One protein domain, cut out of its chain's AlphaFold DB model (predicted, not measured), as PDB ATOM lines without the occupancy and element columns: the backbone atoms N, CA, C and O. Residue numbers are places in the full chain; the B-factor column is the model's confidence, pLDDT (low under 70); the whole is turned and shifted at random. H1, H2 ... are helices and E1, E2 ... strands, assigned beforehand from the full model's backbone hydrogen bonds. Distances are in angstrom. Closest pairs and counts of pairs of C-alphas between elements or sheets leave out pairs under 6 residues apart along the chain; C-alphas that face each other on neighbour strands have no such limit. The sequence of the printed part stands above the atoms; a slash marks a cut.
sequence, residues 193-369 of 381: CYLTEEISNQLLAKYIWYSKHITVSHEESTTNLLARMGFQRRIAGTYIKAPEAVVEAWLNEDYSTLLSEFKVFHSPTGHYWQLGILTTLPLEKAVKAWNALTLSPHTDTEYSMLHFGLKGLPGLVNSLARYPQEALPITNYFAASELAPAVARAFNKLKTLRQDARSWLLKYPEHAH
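This is residues 193 to 369 of the 381 residues of the protein "WGR domain-containing protein" of Escherichia coli (UniProt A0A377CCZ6). Short helices, many folded back in helical hairpins, make a row from the small strand hairpin E1-E2 with H3 and H4 at one end, through H5, H6 and H7, to H9, H10 and H11 at the other. H7 folds back on itself in the middle, and the kinked helix H1 runs along one side of the row. The printed part has 177 residues with eleven named helices and two named strands, in the order H1, H2, E1, E2, then H3 to H11; the sheet E1 - E2 is antiparallel and the class is mostly helix. It is compact, with a radius of gyration of the C-alphas of 17.1 A, and only just elongated, spanning 51 by 33 by 29 A.

E1, residues 233 to 235, and E2, residues 238 to 240, form an antiparallel hairpin; N 235 and O 238, 3.1 A apart, are within hydrogen-bond range. H3, residues 244 to 251, and H4, residues 255 to 265, form a helical hairpin, the closest C-alphas being those of Val 246 and Leu 258, 6.1 A apart. H4 touches H6, residues 283 to 293, closest at the C-alphas of Tyr 255 and Ala 292, 6.2 A. H5, residues 275 to 280, and H6 form a helical hairpin at a shallow tilt of 9 degrees, closest at the C-alphas of Leu 278 and Ala 286, 5.1 A. H2, residues 222 to 229, only just touches H5, with 3 pairs of C-alphas within 8 A, the closest those of Met 229 and Leu 275, 6.3 A. The hub is H7, residues 301 to 322, with a kink of 159 degrees near residue 310; its residues 308 to 318 alone touch H6, closest at the C-alphas of Asn 291 and Gly 315, 4.1 A. H1, residues 197 to 214, has a kink of 76 degrees near residue 207; its residues 200 to 207 alone touch H7, closest at the C-alphas of Ser 200 and Leu 306, 6.1 A. H8, residues 324 to 331, touches H7, closest at the C-alphas of Leu 320 and Ala 327, 5.0 A. H9, residues 337 to 349, and H10, residues 354 to 363, form a helical hairpin, closest at the C-alphas of Phe 347 and Arg 354, 4.3 A. H11, residues 365 to 368, touches residues 337 to 340 of H9 alone, closest at the C-alphas of Ser 337 and His 367, 4.6 A. Every O i to N i+4 pair is within hydrogen-bond range in H2, H3, H6 and H10; the counts are 7 of 14 in H1, 5 of 7 in H4, 11 of 18 in H7, 2 of 4 in H8, 7 of 9 in H9, and 0 of 2 in H5, where 3 of 3 O i to N i+3 pairs are, while H11 is too short for an i+4 pair.

H1 begins at C-alpha 197 (15.023, 13.121, 11.219) and is 21.3 A long; H7 is 11.2 A from first to last C-alpha, and H9 is 19.4 A. H11 ends at C-alpha 368 (3.259, 5.133, 32.169).

The C-alphas farthest apart are those of Ala 236 and Glu 366, 55.4 A. The printed part has no cut and no long link. Residues 217 to 219 and 266 to 270 have pLDDT under 70.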
ATOM      1  N   CYS A 193       7.003   7.138  18.388       91.38
ATOM      2  CA  CYS A 193       8.378   7.599  18.237       91.38
ATOM      3  C   CYS A 193       8.415   9.101  17.964       91.38
ATOM      4  O   CYS A 193       7.863   9.569  16.972       91.38
ATOM      5  N   TYR A 194       9.117   9.838  18.819       90.06
ATOM      6  CA  TYR A 194       9.359  11.274  18.683       90.06
ATOM      7  C   TYR A 194      10.755  11.586  18.114       90.06
ATOM      8  O   TYR A 194      11.180  12.741  18.141       90.06
ATOM      9  N   LEU A 195      11.489  10.582  17.617       87.88
ATOM     10  CA  LEU A 195      12.716  10.812  16.850       87.88
ATOM     11  C   LEU A 195      12.343  11.353  15.469       87.88
ATOM     12  O   LEU A 195      12.013  10.592  14.560       87.88
ATOM     13  N   THR A 196      12.397  12.674  15.314       88.88
ATOM     14  CA  THR A 196      12.389  13.299  13.990       88.88
ATOM     15  C   THR A 196      13.744  13.103  13.317       88.88
ATOM     16  O   THR A 196      14.758  12.882  13.983       88.88
ATOM     17  N   GLU A 197      13.780  13.214  11.991       86.06
ATOM     18  CA  GLU A 197      15.023  13.121  11.219       86.06
ATOM     19  C   GLU A 197      16.065  14.151  11.692       86.06
ATOM     20  O   GLU A 197      17.238  13.826  11.856       86.06
ATOM     21  N   GLU A 198      15.627  15.364  12.034       88.62
ATOM     22  CA  GLU A 198      16.477  16.423  12.588       88.62
ATOM     23  C   GLU A 198      17.105  16.035  13.933       88.62
ATOM     24  O   GLU A 198      18.317  16.165  14.111       88.62
ATOM     25  N   ILE A 199      16.301  15.525  14.876       88.19
ATOM     26  CA  ILE A 199      16.789  15.087  16.192       88.19
ATOM     27  C   ILE A 199      17.729  13.891  16.026       88.19
ATOM     28  O   ILE A 199      18.784  13.845  16.658       88.19
ATOM     29  N   SER A 200      17.374  12.943  15.154       88.06
ATOM     30  CA  SER A 200      18.207  11.777  14.864       88.06
ATOM     31  C   SER A 200      19.569  12.202  14.312       88.06
ATOM     32  O   SER A 200      20.599  11.806  14.853       88.06
ATOM     33  N   ASN A 201      19.599  13.110  13.332       87.88
ATOM     34  CA  ASN A 201      20.837  13.632  12.753       87.88
ATOM     35  C   ASN A 201      21.691  14.399  13.776       87.88
ATOM     36  O   ASN A 201      22.912  14.238  13.801       87.88
ATOM     37  N   GLN A 202      21.075  15.185  14.665       89.88
ATOM     38  CA  GLN A 202      21.789  15.867  15.754       89.88
ATOM     39  C   GLN A 202      22.427  14.883  16.743       89.88
ATOM     40  O   GLN A 202      23.546  15.104  17.207       89.88
ATOM     41  N   LEU A 203      21.733  13.793  17.077       88.81
ATOM     42  CA  LEU A 203      22.263  12.762  17.968       88.81
ATOM     43  C   LEU A 203      23.353  11.936  17.275       88.81
ATOM     44  O   LEU A 203      24.418  11.734  17.858       88.81
ATOM     45  N   LEU A 204      23.150  11.551  16.011       88.94
ATOM     46  CA  LEU A 204      24.134  10.839  15.189       88.94
ATOM     47  C   LEU A 204      25.408  11.657  14.942       88.94
ATOM     48  O   LEU A 204      26.485  11.073  14.819       88.94
ATOM     49  N   ALA A 205      25.337  12.992  14.954       88.88
ATOM     50  CA  ALA A 205      26.515  13.854  14.839       88.88
ATOM     51  C   ALA A 205      27.549  13.607  15.959       88.88
ATOM     52  O   ALA A 205      28.754  13.726  15.731       88.88
ATOM     53  N   LYS A 206      27.110  13.182  17.153       88.19
ATOM     54  CA  LYS A 206      28.013  12.786  18.252       88.19
ATOM     55  C   LYS A 206      28.822  11.529  17.917       88.19
ATOM     56  O   LYS A 206      29.908  11.326  18.453       88.19
ATOM     57  N   TYR A 207      28.309  10.709  17.003       86.06
ATOM     58  CA  TYR A 207      28.852   9.411  16.623       86.06
ATOM     59  C   TYR A 207      29.625   9.439  15.296       86.06
ATOM     60  O   TYR A 207      29.962   8.381  14.785       86.06
ATOM     61  N   ILE A 208      29.974  10.609  14.739       84.69
ATOM     62  CA  ILE A 208      30.696  10.706  13.449       84.69
ATOM     63  C   ILE A 208      32.037   9.960  13.464       84.69
ATOM     64  O   ILE A 208      32.417   9.332  12.478       84.69
ATOM     65  N   TRP A 209      32.792  10.047  14.563       85.50
ATOM     66  CA  TRP A 209      34.038   9.288  14.689       85.50
ATOM     67  C   TRP A 209      33.741   7.794  14.817       85.50
ATOM     68  O   TRP A 209      34.348   6.985  14.125       85.50
ATOM     69  N   TYR A 210      32.764   7.443  15.652       83.75
ATOM     70  CA  TYR A 210      32.375   6.063  15.925       83.75
ATOM     71  C   TYR A 210      31.857   5.339  14.672       83.75
ATOM     72  O   TYR A 210      32.306   4.232  14.390       83.75
ATOM     73  N   SER A 211      31.015   5.986  13.858       81.38
ATOM     74  CA  SER A 211      30.445   5.425  12.626       81.38
ATOM     75  C   SER A 211      31.509   5.020  11.602       81.38
ATOM     76  O   SER A 211      31.328   4.032  10.892       81.38
ATOM     77  N   LYS A 212      32.653   5.723  11.575       80.62
ATOM     78  CA  LYS A 212      33.822   5.368  10.752       80.62
ATOM     79  C   LYS A 212      34.551   4.114  11.242       80.62
ATOM     80  O   LYS A 212      35.183   3.435  10.444       80.62
ATOM     81  N   HIS A 213      34.484   3.808  12.539       77.06
ATOM     82  CA  HIS A 213      35.132   2.626  13.130       77.06
ATOM     83  C   HIS A 213      34.271   1.376  13.073       77.06
ATOM     84  O   HIS A 213      34.804   0.269  13.056       77.06
ATOM     85  N   ILE A 214      32.950   1.530  13.038       78.94
ATOM     86  CA  ILE A 214      32.017   0.403  12.924       78.94
ATOM     87  C   ILE A 214      31.631   0.082  11.483       78.94
ATOM     88  O   ILE A 214      30.986  -0.933  11.258       78.94
ATOM     89  N   THR A 215      32.034   0.898  10.501       76.62
ATOM     90  CA  THR A 215      31.727   0.616   9.096       76.62
ATOM     91  C   THR A 215      32.325  -0.737   8.709       76.62
ATOM     92  O   THR A 215      33.478  -1.044   9.024       76.62
ATOM     93  N   VAL A 216      31.505  -1.577   8.086       71.31
ATOM     94  CA  VAL A 216      31.873  -2.921   7.631       71.31
ATOM     95  C   VAL A 216      32.095  -2.842   6.127       71.31
ATOM     96  O   VAL A 216      31.262  -2.291   5.404       71.31
ATOM     97  N   SER A 217      33.233  -3.345   5.651       67.56
ATOM     98  CA  SER A 217      33.469  -3.464   4.207       67.56
ATOM     99  C   SER A 217      32.542  -4.537   3.631       67.56
ATOM    100  O   SER A 217      32.317  -5.560   4.273       67.56
ATOM    101  N   HIS A 218      32.056  -4.364   2.399       61.19
ATOM    102  CA  HIS A 218      31.277  -5.407   1.711       61.19
ATOM    103  C   HIS A 218      32.074  -6.714   1.526       61.19
ATOM    104  O   HIS A 218      31.485  -7.774   1.348       61.19
ATOM    105  N   GLU A 219      33.405  -6.645   1.607       63.50
ATOM    106  CA  GLU A 219      34.327  -7.783   1.502       63.50
ATOM    107  C   GLU A 219      34.705  -8.383   2.870       63.50
ATOM    108  O   GLU A 219      35.534  -9.292   2.960       63.50
ATOM    109  N   GLU A 220      34.151  -7.870   3.970       76.06
ATOM    110  CA  GLU A 220      34.519  -8.317   5.308       76.06
ATOM    111  C   GLU A 220      33.933  -9.696   5.628       76.06
ATOM    112  O   GLU A 220      32.727  -9.928   5.562       76.06
ATOM    113  N   SER A 221      34.806 -10.631   6.015       83.00
ATOM    114  CA  SER A 221      34.376 -11.977   6.401       83.00
ATOM    115  C   SER A 221      33.443 -11.958   7.620       83.00
ATOM    116  O   SER A 221      33.631 -11.187   8.565       83.00
ATOM    117  N   THR A 222      32.480 -12.880   7.651       85.62
ATOM    118  CA  THR A 222      31.564 -13.093   8.790       85.62
ATOM    119  C   THR A 222      32.306 -13.328  10.104       85.62
ATOM    120  O   THR A 222      31.864 -12.881  11.159       85.62
ATOM    121  N   THR A 223      33.469 -13.976  10.050       84.75
ATOM    122  CA  THR A 223      34.335 -14.190  11.211       84.75
ATOM    123  C   THR A 223      34.889 -12.880  11.774       84.75
ATOM    124  O   THR A 223      34.953 -12.725  12.991       84.75
ATOM    125  N   ASN A 224      35.265 -11.925  10.916       84.44
ATOM    126  CA  ASN A 224      35.731 -10.606  11.354       84.44
ATOM    127  C   ASN A 224      34.580  -9.773  11.929       84.44
ATOM    128  O   ASN A 224      34.752  -9.152  12.977       84.44
ATOM    129  N   LEU A 225      33.397  -9.834  11.307       87.19
ATOM    130  CA  LEU A 225      32.182  -9.211  11.832       87.19
ATOM    131  C   LEU A 225      31.882  -9.705  13.257       87.19
ATOM    132  O   LEU A 225      31.705  -8.903  14.172       87.19
ATOM    133  N   LEU A 226      31.881 -11.026  13.465       87.88
ATOM    134  CA  LEU A 226      31.658 -11.639  14.777       87.88
ATOM    135  C   LEU A 226      32.737 -11.245  15.789       87.88
ATOM    136  O   LEU A 226      32.411 -10.949  16.938       87.88
ATOM    137  N   ALA A 227      34.005 -11.186  15.369       85.12
ATOM    138  CA  ALA A 227      35.095 -10.737  16.228       85.12
ATOM    139  C   ALA A 227      34.880  -9.294  16.709       85.12
ATOM    140  O   ALA A 227      34.991  -9.030  17.906       85.12
ATOM    141  N   ARG A 228      34.493  -8.383  15.807       83.75
ATOM    142  CA  ARG A 228      34.189  -6.986  16.147       83.75
ATOM    143  C   ARG A 228      32.941  -6.855  17.022       83.75
ATOM    144  O   ARG A 228      32.919  -6.009  17.902       83.75
ATOM    145  N   MET A 229      31.942  -7.726  16.862       85.62
ATOM    146  CA  MET A 229      30.775  -7.776  17.756       85.62
ATOM    147  C   MET A 229      31.093  -8.324  19.158       85.62
ATOM    148  O   MET A 229      30.243  -8.232  20.041       85.62
ATOM    149  N   GLY A 230      32.294  -8.866  19.386       83.12
ATOM    150  CA  GLY A 230      32.761  -9.314  20.700       83.12
ATOM    151  C   GLY A 230      33.194 -10.782  20.776       83.12
ATOM    152  O   GLY A 230      33.706 -11.193  21.817       83.12
ATOM    153  N   PHE A 231      33.058 -11.583  19.708       81.94
ATOM    154  CA  PHE A 231      33.605 -12.953  19.648       81.94
ATOM    155  C   PHE A 231      35.109 -12.948  19.372       81.94
ATOM    156  O   PHE A 231      35.599 -13.496  18.381       81.94
ATOM    157  N   GLN A 232      35.862 -12.317  20.264       76.88
ATOM    158  CA  GLN A 232      37.306 -12.255  20.167       76.88
ATOM    159  C   GLN A 232      37.922 -12.659  21.498       76.88
ATOM    160  O   GLN A 232      37.654 -12.070  22.546       76.88
ATOM    161  N   ARG A 233      38.794 -13.666  21.447       76.62
ATOM    162  CA  ARG A 233      39.552 -14.131  22.605       76.62
ATOM    163  C   ARG A 233      41.036 -14.035  22.304       76.62
ATOM    164  O   ARG A 233      41.493 -14.471  21.249       76.62
ATOM    165  N   ARG A 234      41.796 -13.470  23.241       72.50
ATOM    166  CA  ARG A 234      43.258 -13.433  23.171       72.50
ATOM    167  C   ARG A 234      43.831 -14.442  24.160       72.50
ATOM    168  O   ARG A 234      43.560 -14.345  25.353       72.50
ATOM    169  N   ILE A 235      44.612 -15.401  23.668       72.75
ATOM    170  CA  ILE A 235      45.338 -16.372  24.497       72.75
ATOM    171  C   ILE A 235      46.812 -16.305  24.110       72.75
ATOM    172  O   ILE A 235      47.136 -16.382  22.930       72.75
ATOM    173  N   ALA A 236      47.694 -16.124  25.099       71.62
ATOM    174  CA  ALA A 236      49.150 -16.109  24.912       71.62
ATOM    175  C   ALA A 236      49.642 -15.169  23.785       71.62
ATOM    176  O   ALA A 236      50.592 -15.468  23.074       71.62
ATOM    177  N   GLY A 237      48.980 -14.020  23.609       70.56
ATOM    178  CA  GLY A 237      49.343 -13.034  22.590       70.56
ATOM    179  C   GLY A 237      48.664 -13.221  21.229       70.56
ATOM    180  O   GLY A 237      48.606 -12.243  20.487       70.56
ATOM    181  N   THR A 238      48.063 -14.381  20.950       73.62
ATOM    182  CA  THR A 238      47.406 -14.702  19.673       73.62
ATOM    183  C   THR A 238      45.894 -14.478  19.734       73.62
ATOM    184  O   THR A 238      45.246 -14.762  20.746       73.62
ATOM    185  N   TYR A 239      45.324 -13.965  18.640       71.88
ATOM    186  CA  TYR A 239      43.878 -13.834  18.471       71.88
ATOM    187  C   TYR A 239      43.263 -15.147  18.001       71.88
ATOM    188  O   TYR A 239      43.665 -15.696  16.976       71.88
ATOM    189  N   ILE A 240      42.257 -15.613  18.733       77.38
ATOM    190  CA  ILE A 240      41.458 -16.774  18.360       77.38
ATOM    191  C   ILE A 240      40.199 -16.269  17.669       77.38
ATOM    192  O   ILE A 240      39.458 -15.450  18.222       77.38
ATOM    193  N   LYS A 241      39.995 -16.744  16.441       73.94
ATOM    194  CA  LYS A 241      38.803 -16.468  15.639       73.94
ATOM    195  C   LYS A 241      37.586 -17.184  16.223       73.94
ATOM    196  O   LYS A 241      37.737 -18.218  16.871       73.94
ATOM    197  N   ALA A 242      36.397 -16.645  15.955       79.69
ATOM    198  CA  ALA A 242      35.145 -17.303  16.308       79.69
ATOM    199  C   ALA A 242      35.107 -18.743  15.737       79.69
ATOM    200  O   ALA A 242      35.541 -18.935  14.596       79.69
ATOM    201  N   PRO A 243      34.613 -19.737  16.499       82.56
ATOM    202  CA  PRO A 243      34.440 -21.105  16.012       82.56
ATOM    203  C   PRO A 243      33.567 -21.158  14.751       82.56
ATOM    204  O   PRO A 243      32.648 -20.350  14.608       82.56
ATOM    205  N   GLU A 244      33.790 -22.138  13.871       84.31
ATOM    206  CA  GLU A 244      32.967 -22.327  12.661       84.31
ATOM    207  C   GLU A 244      31.476 -22.488  12.999       84.31
ATOM    208  O   GLU A 244      30.639 -21.852  12.365       84.31
ATOM    209  N   ALA A 245      31.150 -23.188  14.090       85.00
ATOM    210  CA  ALA A 245      29.781 -23.317  14.594       85.00
ATOM    211  C   ALA A 245      29.107 -21.963  14.912       85.00
ATOM    212  O   ALA A 245      27.906 -21.799  14.709       85.00
ATOM    213  N   VAL A 246      29.868 -20.960  15.371       87.69
ATOM    214  CA  VAL A 246      29.353 -19.602  15.639       87.69
ATOM    215  C   VAL A 246      29.101 -18.855  14.329       87.69
ATOM    216  O   VAL A 246      28.124 -18.113  14.211       87.69
ATOM    217  N   VAL A 247      29.958 -19.063  13.327       88.94
ATOM    218  CA  VAL A 247      29.769 -18.499  11.985       88.94
ATOM    219  C   VAL A 247      28.506 -19.071  11.341       88.94
ATOM    220  O   VAL A 247      27.692 -18.310  10.820       88.94
ATOM    221  N   GLU A 248      28.306 -20.384  11.430       90.38
ATOM    222  CA  GLU A 248      27.100 -21.054  10.939       90.38
ATOM    223  C   GLU A 248      25.844 -20.588  11.682       90.38
ATOM    224  O   GLU A 248      24.856 -20.231  11.042       90.38
ATOM    225  N   ALA A 249      25.890 -20.493  13.015       91.50
ATOM    226  CA  ALA A 249      24.774 -19.985  13.812       91.50
ATOM    227  C   ALA A 249      24.381 -18.550  13.412       91.50
ATOM    228  O   ALA A 249      23.199 -18.233  13.298       91.50
ATOM    229  N   TRP A 250      25.357 -17.682  13.121       92.25
ATOM    230  CA  TRP A 250      25.098 -16.324  12.628       92.25
ATOM    231  C   TRP A 250      24.485 -16.277  11.222       92.25
ATOM    232  O   TRP A 250      23.646 -15.415  10.922       92.25
ATOM    233  N   LEU A 251      24.913 -17.174  10.335       89.81
ATOM    234  CA  LEU A 251      24.351 -17.285   8.991       89.81
ATOM    235  C   LEU A 251      22.911 -17.808   9.033       89.81
ATOM    236  O   LEU A 251      22.064 -17.263   8.330       89.81
ATOM    237  N   ASN A 252      22.634 -18.765   9.918       91.62
ATOM    238  CA  ASN A 252      21.326 -19.395  10.099       91.62
ATOM    239  C   ASN A 252      20.362 -18.607  11.011       91.62
ATOM    240  O   ASN A 252      19.260 -19.079  11.272       91.62
ATOM    241  N   GLU A 253      20.761 -17.427  11.504       90.62
ATOM    242  CA  GLU A 253      19.987 -16.621  12.469       90.62
ATOM    243  C   GLU A 253      19.648 -17.375  13.776       90.62
ATOM    244  O   GLU A 253      18.676 -17.059  14.463       90.62
ATOM    245  N   ASP A 254      20.478 -18.347  14.170       92.62
ATOM    246  CA  ASP A 254      20.344 -19.060  15.441       92.62
ATOM    247  C   ASP A 254      20.982 -18.264  16.587       92.62
ATOM    248  O   ASP A 254      22.104 -18.506  17.045       92.62
ATOM    249  N   TYR A 255      20.230 -17.284  17.081       91.69
ATOM    250  CA  TYR A 255      20.664 -16.446  18.195       91.69
ATOM    251  C   TYR A 255      20.769 -17.201  19.524       91.69
ATOM    252  O   TYR A 255      21.491 -16.757  20.416       91.69
ATOM    253  N   SER A 256      20.083 -18.335  19.678       88.56
ATOM    254  CA  SER A 256      20.124 -19.109  20.920       88.56
ATOM    255  C   SER A 256      21.501 -19.742  21.127       88.56
ATOM    256  O   SER A 256      22.103 -19.574  22.193       88.56
ATOM    257  N   THR A 257      22.040 -20.341  20.063       88.94
ATOM    258  CA  THR A 257      23.388 -20.912  20.024       88.94
ATOM    259  C   THR A 257      24.455 -19.824  20.132       88.94
ATOM    260  O   THR A 257      25.419 -19.968  20.884       88.94
ATOM    261  N   LEU A 258      24.261 -18.672  19.478       89.00
ATOM    262  CA  LEU A 258      25.177 -17.533  19.623       89.00
ATOM    263  C   LEU A 258      25.287 -17.058  21.078       89.00
ATOM    264  O   LEU A 258      26.386 -16.803  21.571       89.00
ATOM    265  N   LEU A 259      24.163 -16.964  21.790       87.94
ATOM    266  CA  LEU A 259      24.139 -16.541  23.189       87.94
ATOM    267  C   LEU A 259      24.792 -17.561  24.132       87.94
ATOM    268  O   LEU A 259      25.404 -17.154  25.124       87.94
ATOM    269  N   SER A 260      24.657 -18.867  23.874       87.12
ATOM    270  CA  SER A 260      25.328 -19.896  24.678       87.12
ATOM    271  C   SER A 260      26.833 -19.910  24.435       87.12
ATOM    272  O   SER A 260      27.595 -19.905  25.400       87.12
ATOM    273  N   GLU A 261      27.257 -19.846  23.174       86.38
ATOM    274  CA  GLU A 261      28.672 -19.843  22.800       86.38
ATOM    275  C   GLU A 261      29.389 -18.590  23.304       86.38
ATOM    276  O   GLU A 261      30.502 -18.665  23.823       86.38
ATOM    277  N   PHE A 262      28.731 -17.429  23.262       85.56
ATOM    278  CA  PHE A 262      29.321 -16.183  23.751       85.56
ATOM    279  C   PHE A 262      29.678 -16.237  25.244       85.56
ATOM    280  O   PHE A 262      30.708 -15.704  25.654       85.56
ATOM    281  N   LYS A 263      28.881 -16.936  26.066       82.19
ATOM    282  CA  LYS A 263      29.179 -17.130  27.499       82.19
ATOM    283  C   LYS A 263      30.461 -17.926  27.740       82.19
ATOM    284  O   LYS A 263      31.061 -17.785  28.799       82.19
ATOM    285  N   VAL A 264      30.849 -18.779  26.797       82.50
ATOM    286  CA  VAL A 264      32.030 -19.645  26.909       82.50
ATOM    287  C   VAL A 264      33.242 -19.005  26.229       82.50
ATOM    288  O   VAL A 264      34.369 -19.126  26.712       82.50
ATOM    289  N   PHE A 265      33.020 -18.314  25.110       78.25
ATOM    290  CA  PHE A 265      34.076 -17.862  24.208       78.25
ATOM    291  C   PHE A 265      34.589 -16.433  24.474       78.25
ATOM    292  O   PHE A 265      35.612 -16.042  23.914       78.25
ATOM    293  N   HIS A 266      33.931 -15.639  25.324       69.12
ATOM    294  CA  HIS A 266      34.297 -14.231  25.526       69.12
ATOM    295  C   HIS A 266      35.720 -14.014  26.094       69.12
ATOM    296  O   HIS A 266      36.305 -14.865  26.773       69.12
ATOM    297  N   SER A 267      36.275 -12.818  25.876       65.06
ATOM    298  CA  SER A 267      37.558 -12.397  26.460       65.06
ATOM    299  C   SER A 267      37.505 -12.366  28.002       65.06
ATOM    300  O   SER A 267      36.455 -12.055  28.567       65.06
ATOM    301  N   PRO A 268      38.622 -12.606  28.724       61.59
ATOM    302  CA  PRO A 268      38.705 -12.356  30.169       61.59
ATOM    303  C   PRO A 268      38.470 -10.886  30.556       61.59
ATOM    304  O   PRO A 268      38.141 -10.599  31.699       61.59
ATOM    305  N   THR A 269      38.678  -9.959  29.617       57.78
ATOM    306  CA  THR A 269      38.594  -8.504  29.834       57.78
ATOM    307  C   THR A 269      37.356  -7.855  29.214       57.78
ATOM    308  O   THR A 269      37.120  -6.671  29.437       57.78
ATOM    309  N   GLY A 270      36.571  -8.596  28.428       61.16
ATOM    310  CA  GLY A 270      35.427  -8.075  27.683       61.16
ATOM    311  C   GLY A 270      34.313  -9.110  27.629       61.16
ATOM    312  O   GLY A 270      34.491 -10.179  27.051       61.16
ATOM    313  N   HIS A 271      33.179  -8.786  28.250       72.00
ATOM    314  CA  HIS A 271      32.030  -9.685  28.407       72.00
ATOM    315  C   HIS A 271      30.764  -9.154  27.732       72.00
ATOM    316  O   HIS A 271      29.678  -9.564  28.124       72.00
ATOM    317  N   TYR A 272      30.876  -8.211  26.795       85.69
ATOM    318  CA  TYR A 272      29.736  -7.504  26.213       85.69
ATOM    319  C   TYR A 272      29.761  -7.528  24.687       85.69
ATOM    320  O   TYR A 272      30.824  -7.486  24.069       85.69
ATOM    321  N   TRP A 273      28.572  -7.586  24.099       88.00
ATOM    322  CA  TRP A 273      28.362  -7.442  22.668       88.00
ATOM    323  C   TRP A 273      28.464  -5.983  22.234       88.00
ATOM    324  O   TRP A 273      27.845  -5.114  22.848       88.00
ATOM    325  N   GLN A 274      29.176  -5.733  21.140       88.81
ATOM    326  CA  GLN A 274      29.210  -4.430  20.472       88.81
ATOM    327  C   GLN A 274      28.130  -4.405  19.391       88.81
ATOM    328  O   GLN A 274      28.357  -4.809  18.248       88.81
ATOM    329  N   LEU A 275      26.916  -4.003  19.774       90.25
ATOM    330  CA  LEU A 275      25.746  -4.096  18.898       90.25
ATOM    331  C   LEU A 275      25.643  -2.935  17.905       90.25
ATOM    332  O   LEU A 275      24.865  -3.031  16.958       90.25
ATOM    333  N   GLY A 276      26.470  -1.894  18.043       87.56
ATOM    334  CA  GLY A 276      26.492  -0.763  17.113       87.56
ATOM    335  C   GLY A 276      26.802  -1.175  15.671       87.56
ATOM    336  O   GLY A 276      26.304  -0.559  14.737       87.56
ATOM    337  N   ILE A 277      27.537  -2.272  15.477       89.00
ATOM    338  CA  ILE A 277      27.854  -2.835  14.155       89.00
ATOM    339  C   ILE A 277      26.600  -3.344  13.431       89.00
ATOM    340  O   ILE A 277      26.559  -3.365  12.205       89.00
ATOM    341  N   LEU A 278      25.538  -3.718  14.154       90.88
ATOM    342  CA  LEU A 278      24.308  -4.202  13.525       90.88
ATOM    343  C   LEU A 278      23.672  -3.154  12.602       90.88
ATOM    344  O   LEU A 278      22.959  -3.526  11.675       90.88
ATOM    345  N   THR A 279      23.942  -1.862  12.807       89.75
ATOM    346  CA  THR A 279      23.392  -0.789  11.966       89.75
ATOM    347  C   THR A 279      23.953  -0.789  10.542       89.75
ATOM    348  O   THR A 279      23.347  -0.186   9.658       89.75
ATOM    349  N   THR A 280      25.070  -1.483  10.291       88.50
ATOM    350  CA  THR A 280      25.647  -1.631   8.945       88.50
ATOM    351  C   THR A 280      25.046  -2.801   8.168       88.50
ATOM    352  O   THR A 280      25.371  -2.991   6.997       88.50
ATOM    353  N   LEU A 281      24.220  -3.625   8.814       89.31
ATOM    354  CA  LEU A 281      23.590  -4.795   8.212       89.31
ATOM    355  C   LEU A 281      22.212  -4.443   7.630       89.31
ATOM    356  O   LEU A 281      21.611  -3.437   8.016       89.31
ATOM    357  N   PRO A 282      21.653  -5.292   6.744       90.12
ATOM    358  CA  PRO A 282      20.274  -5.142   6.293       90.12
ATOM    359  C   PRO A 282      19.304  -5.052   7.477       90.12
ATOM    360  O   PRO A 282      19.355  -5.878   8.392       90.12
ATOM    361  N   LEU A 283      18.402  -4.064   7.434       89.50
ATOM    362  CA  LEU A 283      17.552  -3.669   8.565       89.50
ATOM    363  C   LEU A 283      16.793  -4.844   9.200       89.50
ATOM    364  O   LEU A 283      16.692  -4.925  10.421       89.50
ATOM    365  N   GLU A 284      16.269  -5.766   8.392       90.25
ATOM    366  CA  GLU A 284      15.509  -6.919   8.891       90.25
ATOM    367  C   GLU A 284      16.370  -7.859   9.739       90.25
ATOM    368  O   GLU A 284      15.990  -8.208  10.859       90.25
ATOM    369  N   LYS A 285      17.561  -8.216   9.243       90.69
ATOM    370  CA  LYS A 285      18.509  -9.060   9.978       90.69
ATOM    371  C   LYS A 285      19.045  -8.336  11.214       90.69
ATOM    372  O   LYS A 285      19.162  -8.942  12.278       90.69
ATOM    373  N   ALA A 286      19.325  -7.038  11.088       92.62
ATOM    374  CA  ALA A 286      19.821  -6.201  12.174       92.62
ATOM    375  C   ALA A 286      18.833  -6.123  13.347       92.62
ATOM    376  O   ALA A 286      19.222  -6.342  14.490       92.62
ATOM    377  N   VAL A 287      17.547  -5.881  13.070       93.75
ATOM    378  CA  VAL A 287      16.500  -5.788  14.101       93.75
ATOM    379  C   VAL A 287      16.275  -7.127  14.804       93.75
ATOM    380  O   VAL A 287      16.155  -7.158  16.031       93.75
ATOM    381  N   LYS A 288      16.244  -8.244  14.062       93.62
ATOM    382  CA  LYS A 288      16.140  -9.582  14.669       93.62
ATOM    383  C   LYS A 288      17.315  -9.856  15.609       93.62
ATOM    384  O   LYS A 288      17.101 -10.242  16.757       93.62
ATOM    385  N   ALA A 289      18.537  -9.585  15.144       93.12
ATOM    386  CA  ALA A 289      19.748  -9.753  15.939       93.12
ATOM    387  C   ALA A 289      19.749  -8.843  17.173       93.12
ATOM    388  O   ALA A 289      20.018  -9.309  18.273       93.12
ATOM    389  N   TRP A 290      19.379  -7.573  17.023       95.00
ATOM    390  CA  TRP A 290      19.264  -6.615  18.123       95.00
ATOM    391  C   TRP A 290      18.320  -7.121  19.222       95.00
ATOM    392  O   TRP A 290      18.696  -7.215  20.393       95.00
ATOM    393  N   ASN A 291      17.108  -7.527  18.847       93.25
ATOM    394  CA  ASN A 291      16.105  -7.988  19.804       93.25
ATOM    395  C   ASN A 291      16.537  -9.272  20.536       93.25
ATOM    396  O   ASN A 291      16.238  -9.426  21.720       93.25
ATOM    397  N   ALA A 292      17.268 -10.170  19.868       92.44
ATOM    398  CA  ALA A 292      17.747 -11.410  20.473       92.44
ATOM    399  C   ALA A 292      19.012 -11.218  21.333       92.44
ATOM    400  O   ALA A 292      19.091 -11.728  22.451       92.44
ATOM    401  N   LEU A 293      20.002 -10.465  20.846       91.56
ATOM    402  CA  LEU A 293      21.315 -10.337  21.488       91.56
ATOM    403  C   LEU A 293      21.290  -9.431  22.727       91.56
ATOM    404  O   LEU A 293      22.043  -9.666  23.677       91.56
ATOM    405  N   THR A 294      20.366  -8.467  22.788       92.00
ATOM    406  CA  THR A 294      20.149  -7.591  23.961       92.00
ATOM    407  C   THR A 294      19.753  -8.346  25.238       92.00
ATOM    408  O   THR A 294      19.864  -7.806  26.343       92.00
ATOM    409  N   LEU A 295      19.367  -9.624  25.132       89.00
ATOM    410  CA  LEU A 295      19.178 -10.518  26.280       89.00
ATOM    411  C   LEU A 295      20.480 -10.791  27.050       89.00
ATOM    412  O   LEU A 295      20.429 -11.235  28.200       89.00
ATOM    413  N   SER A 296      21.638 -10.491  26.467       87.25
ATOM    414  CA  SER A 296      22.962 -10.633  27.076       87.25
ATOM    415  C   SER A 296      23.662  -9.280  27.275       87.25
ATOM    416  O   SER A 296      23.145  -8.252  26.833       87.25
ATOM    417  N   PRO A 297      24.783  -9.228  28.021       87.88
ATOM    418  CA  PRO A 297      25.566  -8.006  28.192       87.88
ATOM    419  C   PRO A 297      25.933  -7.333  26.864       87.88
ATOM    420  O   PRO A 297      26.480  -7.997  25.995       87.88
ATOM    421  N   HIS A 298      25.669  -6.039  26.691       90.69
ATOM    422  CA  HIS A 298      25.886  -5.343  25.420       90.69
ATOM    423  C   HIS A 298      26.129  -3.846  25.621       90.69
ATOM    424  O   HIS A 298      25.916  -3.333  26.719       90.69
ATOM    425  N   THR A 299      26.554  -3.184  24.546       89.94
ATOM    426  CA  THR A 299      26.741  -1.734  24.415       89.94
ATOM    427  C   THR A 299      26.082  -1.214  23.135       89.94
ATOM    428  O   THR A 299      25.611  -1.990  22.300       89.94
ATOM    429  N   ASP A 300      26.100   0.109  22.971       89.69
ATOM    430  CA  ASP A 300      25.676   0.869  21.790       89.69
ATOM    431  C   ASP A 300      24.154   0.955  21.614       89.69
ATOM    432  O   ASP A 300      23.632   0.997  20.497       89.69
ATOM    433  N   THR A 301      23.425   1.011  22.729       92.38
ATOM    434  CA  THR A 301      21.959   1.065  22.750       92.38
ATOM    435  C   THR A 301      21.417   2.346  22.130       92.38
ATOM    436  O   THR A 301      20.507   2.280  21.306       92.38
ATOM    437  N   GLU A 302      21.968   3.511  22.494       91.88
ATOM    438  CA  GLU A 302      21.532   4.796  21.924       91.88
ATOM    439  C   GLU A 302      21.725   4.790  20.406       91.88
ATOM    440  O   GLU A 302      20.775   5.015  19.660       91.88
ATOM    441  N   TYR A 303      22.931   4.440  19.955       91.69
ATOM    442  CA  TYR A 303      23.274   4.393  18.541       91.69
ATOM    443  C   TYR A 303      22.383   3.413  17.763       91.69
ATOM    444  O   TYR A 303      21.783   3.787  16.761       91.69
ATOM    445  N   SER A 304      22.200   2.190  18.264       92.06
ATOM    446  CA  SER A 304      21.340   1.180  17.629       92.06
ATOM    447  C   SER A 304      19.888   1.655  17.499       92.06
ATOM    448  O   SER A 304      19.264   1.505  16.446       92.06
ATOM    449  N   MET A 305      19.346   2.298  18.536       94.19
ATOM    450  CA  MET A 305      17.970   2.800  18.523       94.19
ATOM    451  C   MET A 305      17.750   3.978  17.571       94.19
ATOM    452  O   MET A 305      16.647   4.102  17.035       94.19
ATOM    453  N   LEU A 306      18.772   4.800  17.303       91.88
ATOM    454  CA  LEU A 306      18.695   5.862  16.289       91.88
ATOM    455  C   LEU A 306      18.491   5.302  14.872       91.88
ATOM    456  O   LEU A 306      17.849   5.948  14.049       91.88
ATOM    457  N   HIS A 307      18.989   4.090  14.603       89.88
ATOM    458  CA  HIS A 307      18.841   3.415  13.311       89.88
ATOM    459  C   HIS A 307      17.594   2.522  13.234       89.88
ATOM    460  O   HIS A 307      16.950   2.444  12.188       89.88
ATOM    461  N   PHE A 308      17.238   1.831  14.322       92.31
ATOM    462  CA  PHE A 308      16.129   0.869  14.315       92.31
ATOM    463  C   PHE A 308      14.765   1.489  14.637       92.31
ATOM    464  O   PHE A 308      13.734   0.947  14.223       92.31
ATOM    465  N   GLY A 309      14.733   2.609  15.366       91.38
ATOM    466  CA  GLY A 309      13.492   3.253  15.791       91.38
ATOM    467  C   GLY A 309      12.559   2.283  16.524       91.38
ATOM    468  O   GLY A 309      13.001   1.441  17.306       91.38
ATOM    469  N   LEU A 310      11.253   2.348  16.232       91.44
ATOM    470  CA  LEU A 310      10.242   1.488  16.872       91.44
ATOM    471  C   LEU A 310      10.476  -0.011  16.658       91.44
ATOM    472  O   LEU A 310      10.112  -0.810  17.515       91.44
ATOM    473  N   LYS A 311      11.123  -0.412  15.556       91.50
ATOM    474  CA  LYS A 311      11.397  -1.831  15.279       91.50
ATOM    475  C   LYS A 311      12.353  -2.448  16.313       91.50
ATOM    476  O   LYS A 311      12.305  -3.654  16.545       91.50
ATOM    477  N   GLY A 312      13.189  -1.623  16.950       91.88
ATOM    478  CA  GLY A 312      14.124  -2.027  18.003       91.88
ATOM    479  C   GLY A 312      13.558  -1.974  19.427       91.88
ATOM    480  O   GLY A 312      14.303  -2.230  20.376       91.88
ATOM    481  N   LEU A 313      12.271  -1.645  19.604       92.88
ATOM    482  CA  LEU A 313      11.651  -1.466  20.920       92.88
ATOM    483  C   LEU A 313      11.797  -2.690  21.852       92.88
ATOM    484  O   LEU A 313      12.160  -2.480  23.012       92.88
ATOM    485  N   PRO A 314      11.618  -3.951  21.398       92.88
ATOM    486  CA  PRO A 314      11.835  -5.112  22.266       92.88
ATOM    487  C   PRO A 314      13.267  -5.177  22.820       92.88
ATOM    488  O   PRO A 314      13.468  -5.407  24.014       92.88
ATOM    489  N   GLY A 315      14.273  -4.905  21.985       92.56
ATOM    490  CA  GLY A 315      15.664  -4.843  22.427       92.56
ATOM    491  C   GLY A 315      15.958  -3.656  23.350       92.56
ATOM    492  O   GLY A 315      16.744  -3.794  24.287       92.56
ATOM    493  N   LEU A 316      15.271  -2.519  23.178       94.12
ATOM    494  CA  LEU A 316      15.365  -1.391  24.113       94.12
ATOM    495  C   LEU A 316      14.822  -1.751  25.502       94.12
ATOM    496  O   LEU A 316      15.443  -1.396  26.503       94.12
ATOM    497  N   VAL A 317      13.707  -2.484  25.582       92.81
ATOM    498  CA  VAL A 317      13.159  -2.981  26.857       92.81
ATOM    499  C   VAL A 317      14.182  -3.883  27.561       92.81
ATOM    500  O   VAL A 317      14.455  -3.700  28.753       92.81
ATOM    501  N   ASN A 318      14.804  -4.804  26.817       92.50
ATOM    502  CA  ASN A 318      15.862  -5.679  27.332       92.50
ATOM    503  C   ASN A 318      17.073  -4.880  27.836       92.50
ATOM    504  O   ASN A 318      17.576  -5.135  28.936       92.50
ATOM    505  N   SER A 319      17.515  -3.887  27.060       92.81
ATOM    506  CA  SER A 319      18.634  -3.017  27.421       92.81
ATOM    507  C   SER A 319      18.337  -2.203  28.678       92.81
ATOM    508  O   SER A 319      19.112  -2.229  29.633       92.81
ATOM    509  N   LEU A 320      17.160  -1.582  28.767       91.94
ATOM    510  CA  LEU A 320      16.755  -0.785  29.924       91.94
ATOM    511  C   LEU A 320      16.668  -1.610  31.215       91.94
ATOM    512  O   LEU A 320      17.009  -1.122  32.296       91.94
ATOM    513  N   ALA A 321      16.265  -2.879  31.122       89.06
ATOM    514  CA  ALA A 321      16.239  -3.780  32.269       89.06
ATOM    515  C   ALA A 321      17.646  -4.113  32.814       89.06
ATOM    516  O   ALA A 321      17.783  -4.375  34.020       89.06
ATOM    517  N   ARG A 322      18.673  -4.095  31.948       88.44
ATOM    518  CA  ARG A 322      20.048  -4.538  32.236       88.44
ATOM    519  C   ARG A 322      21.029  -3.378  32.453       88.44
ATOM    520  O   ARG A 322      21.686  -3.348  33.494       88.44
ATOM    521  N   TYR A 323      21.080  -2.421  31.529       89.50
ATOM    522  CA  TYR A 323      21.954  -1.240  31.522       89.50
ATOM    523  C   TYR A 323      21.144   0.061  31.485       89.50
ATOM    524  O   TYR A 323      21.207   0.830  30.524       89.50
ATOM    525  N   PRO A 324      20.401   0.376  32.560       89.94
ATOM    526  CA  PRO A 324      19.536   1.549  32.577       89.94
ATOM    527  C   PRO A 324      20.300   2.870  32.420       89.94
ATOM    528  O   PRO A 324      19.714   3.845  31.979       89.94
ATOM    529  N   GLN A 325      21.593   2.921  32.752       90.69
ATOM    530  CA  GLN A 325      22.405   4.135  32.581       90.69
ATOM    531  C   GLN A 325      22.601   4.506  31.108       90.69
ATOM    532  O   GLN A 325      22.625   5.685  30.779       90.69
ATOM    533  N   GLU A 326      22.720   3.505  30.240       89.62
ATOM    534  CA  GLU A 326      22.936   3.695  28.808       89.62
ATOM    535  C   GLU A 326      21.607   3.823  28.051       89.62
ATOM    536  O   GLU A 326      21.465   4.663  27.168       89.62
ATOM    537  N   ALA A 327      20.609   3.017  28.423       91.69
ATOM    538  CA  ALA A 327      19.343   2.917  27.700       91.69
ATOM    539  C   ALA A 327      18.302   3.981  28.086       91.69
ATOM    540  O   ALA A 327      17.444   4.332  27.276       91.69
ATOM    541  N   LEU A 328      18.324   4.492  29.323       92.69
ATOM    542  CA  LEU A 328      17.299   5.429  29.793       92.69
ATOM    543  C   LEU A 328      17.284   6.765  29.025       92.69
ATOM    544  O   LEU A 328      16.184   7.208  28.693       92.69
ATOM    545  N   PRO A 329      18.422   7.395  28.674       91.88
ATOM    546  CA  PRO A 329      18.409   8.659  27.934       91.88
ATOM    547  C   PRO A 329      17.640   8.588  26.608       91.88
ATOM    548  O   PRO A 329      16.798   9.447  26.336       91.88
ATOM    549  N   ILE A 330      17.852   7.528  25.820       91.88
ATOM    550  CA  ILE A 330      17.192   7.376  24.518       91.88
ATOM    551  C   ILE A 330      15.688   7.084  24.659       91.88
ATOM    552  O   ILE A 330      14.902   7.468  23.792       91.88
ATOM    553  N   THR A 331      15.233   6.514  25.786       92.88
ATOM    554  CA  THR A 331      13.790   6.299  26.029       92.88
ATOM    555  C   THR A 331      12.984   7.594  26.055       92.88
ATOM    556  O   THR A 331      11.782   7.568  25.806       92.88
ATOM    557  N   ASN A 332      13.623   8.750  26.268       91.69
ATOM    558  CA  ASN A 332      12.949  10.045  26.229       91.69
ATOM    559  C   ASN A 332      12.326  10.369  24.859       91.69
ATOM    560  O   ASN A 332      11.519  11.295  24.775       91.69
ATOM    561  N   TYR A 333      12.645   9.620  23.802       92.62
ATOM    562  CA  TYR A 333      12.052   9.772  22.469       92.62
ATOM    563  C   TYR A 333      11.060   8.662  22.099       92.62
ATOM    564  O   TYR A 333      10.467   8.717  21.026       92.62
ATOM    565  N   PHE A 334      10.850   7.683  22.981       92.94
ATOM    566  CA  PHE A 334       9.953   6.555  22.758       92.94
ATOM    567  C   PHE A 334       8.882   6.517  23.843       92.94
ATOM    568  O   PHE A 334       9.179   6.328  25.025       92.94
ATOM    569  N   ALA A 335       7.631   6.681  23.431       90.88
ATOM    570  CA  ALA A 335       6.480   6.524  24.298       90.88
ATOM    571  C   ALA A 335       5.902   5.127  24.080       90.88
ATOM    572  O   ALA A 335       5.296   4.848  23.051       90.88
ATOM    573  N   ALA A 336       6.173   4.225  25.018       90.75
ATOM    574  CA  ALA A 336       5.828   2.817  24.901       90.75
ATOM    575  C   ALA A 336       5.517   2.234  26.280       90.75
ATOM    576  O   ALA A 336       6.286   2.427  27.230       90.75
ATOM    577  N   SER A 337       4.397   1.518  26.386       89.06
ATOM    578  CA  SER A 337       3.926   0.944  27.650       89.06
ATOM    579  C   SER A 337       4.892  -0.115  28.192       89.06
ATOM    580  O   SER A 337       5.037  -0.270  29.404       89.06
ATOM    581  N   GLU A 338       5.623  -0.813  27.317       88.19
ATOM    582  CA  GLU A 338       6.584  -1.850  27.710       88.19
ATOM    583  C   GLU A 338       7.814  -1.287  28.440       88.19
ATOM    584  O   GLU A 338       8.474  -2.007  29.192       88.19
ATOM    585  N   LEU A 339       8.122   0.005  28.270       90.31
ATOM    586  CA  LEU A 339       9.230   0.667  28.967       90.31
ATOM    587  C   LEU A 339       8.863   1.035  30.413       90.31
ATOM    588  O   LEU A 339       9.744   1.094  31.279       90.31
ATOM    589  N   ALA A 340       7.574   1.241  30.701       89.50
ATOM    590  CA  ALA A 340       7.101   1.769  31.978       89.50
ATOM    591  C   ALA A 340       7.577   0.972  33.211       89.50
ATOM    592  O   ALA A 340       8.050   1.604  34.163       89.50
ATOM    593  N   PRO A 341       7.566  -0.381  33.237       88.12
ATOM    594  CA  PRO A 341       8.047  -1.141  34.394       88.12
ATOM    595  C   PRO A 341       9.532  -0.902  34.696       88.12
ATOM    596  O   PRO A 341       9.933  -0.759  35.857       88.12
ATOM    597  N   ALA A 342      10.362  -0.837  33.654       88.81
ATOM    598  CA  ALA A 342      11.799  -0.644  33.795       88.81
ATOM    599  C   ALA A 342      12.138   0.807  34.182       88.81
ATOM    600  O   ALA A 342      12.964   1.018  35.076       88.81
ATOM    601  N   VAL A 343      11.432   1.796  33.618       90.69
ATOM    602  CA  VAL A 343      11.549   3.209  34.018       90.69
ATOM    603  C   VAL A 343      11.089   3.415  35.467       90.69
ATOM    604  O   VAL A 343      11.800   4.031  36.264       90.69
ATOM    605  N   ALA A 344       9.956   2.834  35.872       89.94
ATOM    606  CA  ALA A 344       9.463   2.908  37.249       89.94
ATOM    607  C   ALA A 344      10.447   2.272  38.247       89.94
ATOM    608  O   ALA A 344      10.700   2.812  39.332       89.94
ATOM    609  N   ARG A 345      11.071   1.146  37.872       87.88
ATOM    610  CA  ARG A 345      12.145   0.532  38.663       87.88
ATOM    611  C   ARG A 345      13.351   1.464  38.785       87.88
ATOM    612  O   ARG A 345      13.892   1.568  39.889       87.88
ATOM    613  N   ALA A 346      13.766   2.122  37.701       89.25
ATOM    614  CA  ALA A 346      14.861   3.088  37.724       89.25
ATOM    615  C   ALA A 346      14.545   4.272  38.653       89.25
ATOM    616  O   ALA A 346      15.352   4.579  39.529       89.25
ATOM    617  N   PHE A 347      13.337   4.838  38.573       90.00
ATOM    618  CA  PHE A 347      12.874   5.912  39.459       90.00
ATOM    619  C   PHE A 347      12.944   5.526  40.949       90.00
ATOM    620  O   PHE A 347      13.466   6.275  41.786       90.00
ATOM    621  N   ASN A 348      12.459   4.328  41.288       89.69
ATOM    622  CA  ASN A 348      12.390   3.872  42.673       89.69
ATOM    623  C   ASN A 348      13.777   3.475  43.225       89.69
ATOM    624  O   ASN A 348      14.181   3.912  44.305       89.69
ATOM    625  N   LYS A 349      14.543   2.669  42.474       88.38
ATOM    626  CA  LYS A 349      15.762   2.012  42.982       88.38
ATOM    627  C   LYS A 349      17.071   2.742  42.665       88.38
ATOM    628  O   LYS A 349      18.027   2.577  43.420       88.38
ATOM    629  N   LEU A 350      17.152   3.525  41.588       90.06
ATOM    630  CA  LEU A 350      18.416   4.085  41.094       90.06
ATOM    631  C   LEU A 350      18.486   5.588  41.372       90.06
ATOM    632  O   LEU A 350      17.865   6.392  40.686       90.06
ATOM    633  N   LYS A 351      19.267   5.985  42.386       89.81
ATOM    634  CA  LYS A 351      19.372   7.396  42.807       89.81
ATOM    635  C   LYS A 351      19.852   8.320  41.683       89.81
ATOM    636  O   LYS A 351      19.320   9.415  41.561       89.81
ATOM    637  N   THR A 352      20.829   7.878  40.893       91.12
ATOM    638  CA  THR A 352      21.448   8.672  39.819       91.12
ATOM    639  C   THR A 352      20.515   8.891  38.634       91.12
ATOM    640  O   THR A 352      20.517   9.967  38.060       91.12
ATOM    641  N   LEU A 353      19.676   7.904  38.316       89.94
ATOM    642  CA  LEU A 353      18.770   7.928  37.161       89.94
ATOM    643  C   LEU A 353      17.347   8.370  37.516       89.94
ATOM    644  O   LEU A 353      16.452   8.367  36.674       89.94
ATOM    645  N   ARG A 354      17.108   8.725  38.783       91.38
ATOM    646  CA  ARG A 354      15.772   9.056  39.278       91.38
ATOM    647  C   ARG A 354      15.171  10.252  38.557       91.38
ATOM    648  O   ARG A 354      13.975  10.244  38.286       91.38
ATOM    649  N   GLN A 355      15.979  11.272  38.281       91.88
ATOM    650  CA  GLN A 355      15.494  12.483  37.629       91.88
ATOM    651  C   GLN A 355      15.088  12.201  36.180       91.88
ATOM    652  O   GLN A 355      13.994  12.587  35.783       91.88
ATOM    653  N   ASP A 356      15.899  11.455  35.434       90.31
ATOM    654  CA  ASP A 356      15.604  11.097  34.043       90.31
ATOM    655  C   ASP A 356      14.374  10.190  33.948       90.31
ATOM    656  O   ASP A 356      13.471  10.431  33.147       90.31
ATOM    657  N   ALA A 357      14.271   9.206  34.846       91.69
ATOM    658  CA  ALA A 357      13.103   8.336  34.926       91.69
ATOM    659  C   ALA A 357      11.831   9.118  35.293       91.69
ATOM    660  O   ALA A 357      10.764   8.866  34.736       91.69
ATOM    661  N   ARG A 358      11.934  10.102  36.197       92.56
ATOM    662  CA  ARG A 358      10.823  11.006  36.527       92.56
ATOM    663  C   ARG A 358      10.396  11.822  35.310       92.56
ATOM    664  O   ARG A 358       9.200  11.940  35.069       92.56
ATOM    665  N   SER A 359      11.351  12.377  34.566       93.00
ATOM    666  CA  SER A 359      11.075  13.154  33.356       93.00
ATOM    667  C   SER A 359      10.304  12.324  32.332       93.00
ATOM    668  O   SER A 359       9.300  12.799  31.814       93.00
ATOM    669  N   TRP A 360      10.699  11.064  32.112       94.19
ATOM    670  CA  TRP A 360       9.977  10.155  31.216       94.19
ATOM    671  C   TRP A 360       8.542   9.884  31.690       94.19
ATOM    672  O   TRP A 360       7.600  10.045  30.919       94.19
ATOM    673  N   LEU A 361       8.354   9.551  32.976       91.81
ATOM    674  CA  LEU A 361       7.029   9.264  33.552       91.81
ATOM    675  C   LEU A 361       6.072  10.463  33.473       91.81
ATOM    676  O   LEU A 361       4.872  10.281  33.298       91.81
ATOM    677  N   LEU A 362       6.598  11.684  33.612       91.56
ATOM    678  CA  LEU A 362       5.815  12.915  33.481       91.56
ATOM    679  C   LEU A 362       5.532  13.281  32.023       91.56
ATOM    680  O   LEU A 362       4.498  13.878  31.742       91.56
ATOM    681  N   LYS A 363       6.445  12.942  31.109       91.31
ATOM    682  CA  LYS A 363       6.306  13.223  29.679       91.31
ATOM    683  C   LYS A 363       5.291  12.298  29.007       91.31
ATOM    684  O   LYS A 363       4.557  12.753  28.138       91.31
ATOM    685  N   TYR A 364       5.225  11.033  29.427       90.06
ATOM    686  CA  TYR A 364       4.359  10.010  28.829       90.06
ATOM    687  C   TYR A 364       3.393   9.389  29.851       90.06
ATOM    688  O   TYR A 364       3.450   8.184  30.099       90.06
ATOM    689  N   PRO A 365       2.483  10.176  30.456       85.25
ATOM    690  CA  PRO A 365       1.605   9.691  31.523       85.25
ATOM    691  C   PRO A 365       0.648   8.580  31.064       85.25
ATOM    692  O   PRO A 365       0.323   7.693  31.855       85.25
ATOM    693  N   GLU A 366       0.226   8.607  29.798       83.62
ATOM    694  CA  GLU A 366      -0.676   7.611  29.203       83.62
ATOM    695  C   GLU A 366       0.006   6.247  29.047       83.62
ATOM    696  O   GLU A 366      -0.580   5.225  29.391       83.62
ATOM    697  N   HIS A 367       1.275   6.242  28.629       85.50
ATOM    698  CA  HIS A 367       2.089   5.029  28.495       85.50
ATOM    699  C   HIS A 367       2.707   4.577  29.828       85.50
ATOM    700  O   HIS A 367       3.134   3.436  29.961       85.50
ATOM    701  N   ALA A 368       2.774   5.458  30.830       79.69
ATOM    702  CA  ALA A 368       3.259   5.133  32.169       79.69
ATOM    703  C   ALA A 368       2.207   4.419  33.038       79.69
ATOM    704  O   ALA A 368       2.560   3.770  34.026       79.69
ATOM    705  N   HIS A 369       0.921   4.552  32.708       71.56
ATOM    706  CA  HIS A 369      -0.157   3.861  33.407       71.56
ATOM    707  C   HIS A 369      -0.302   2.421  32.902       71.56
ATOM    708  O   HIS A 369      -0.506   2.194  31.721       71.56
TER     709      HIS A 369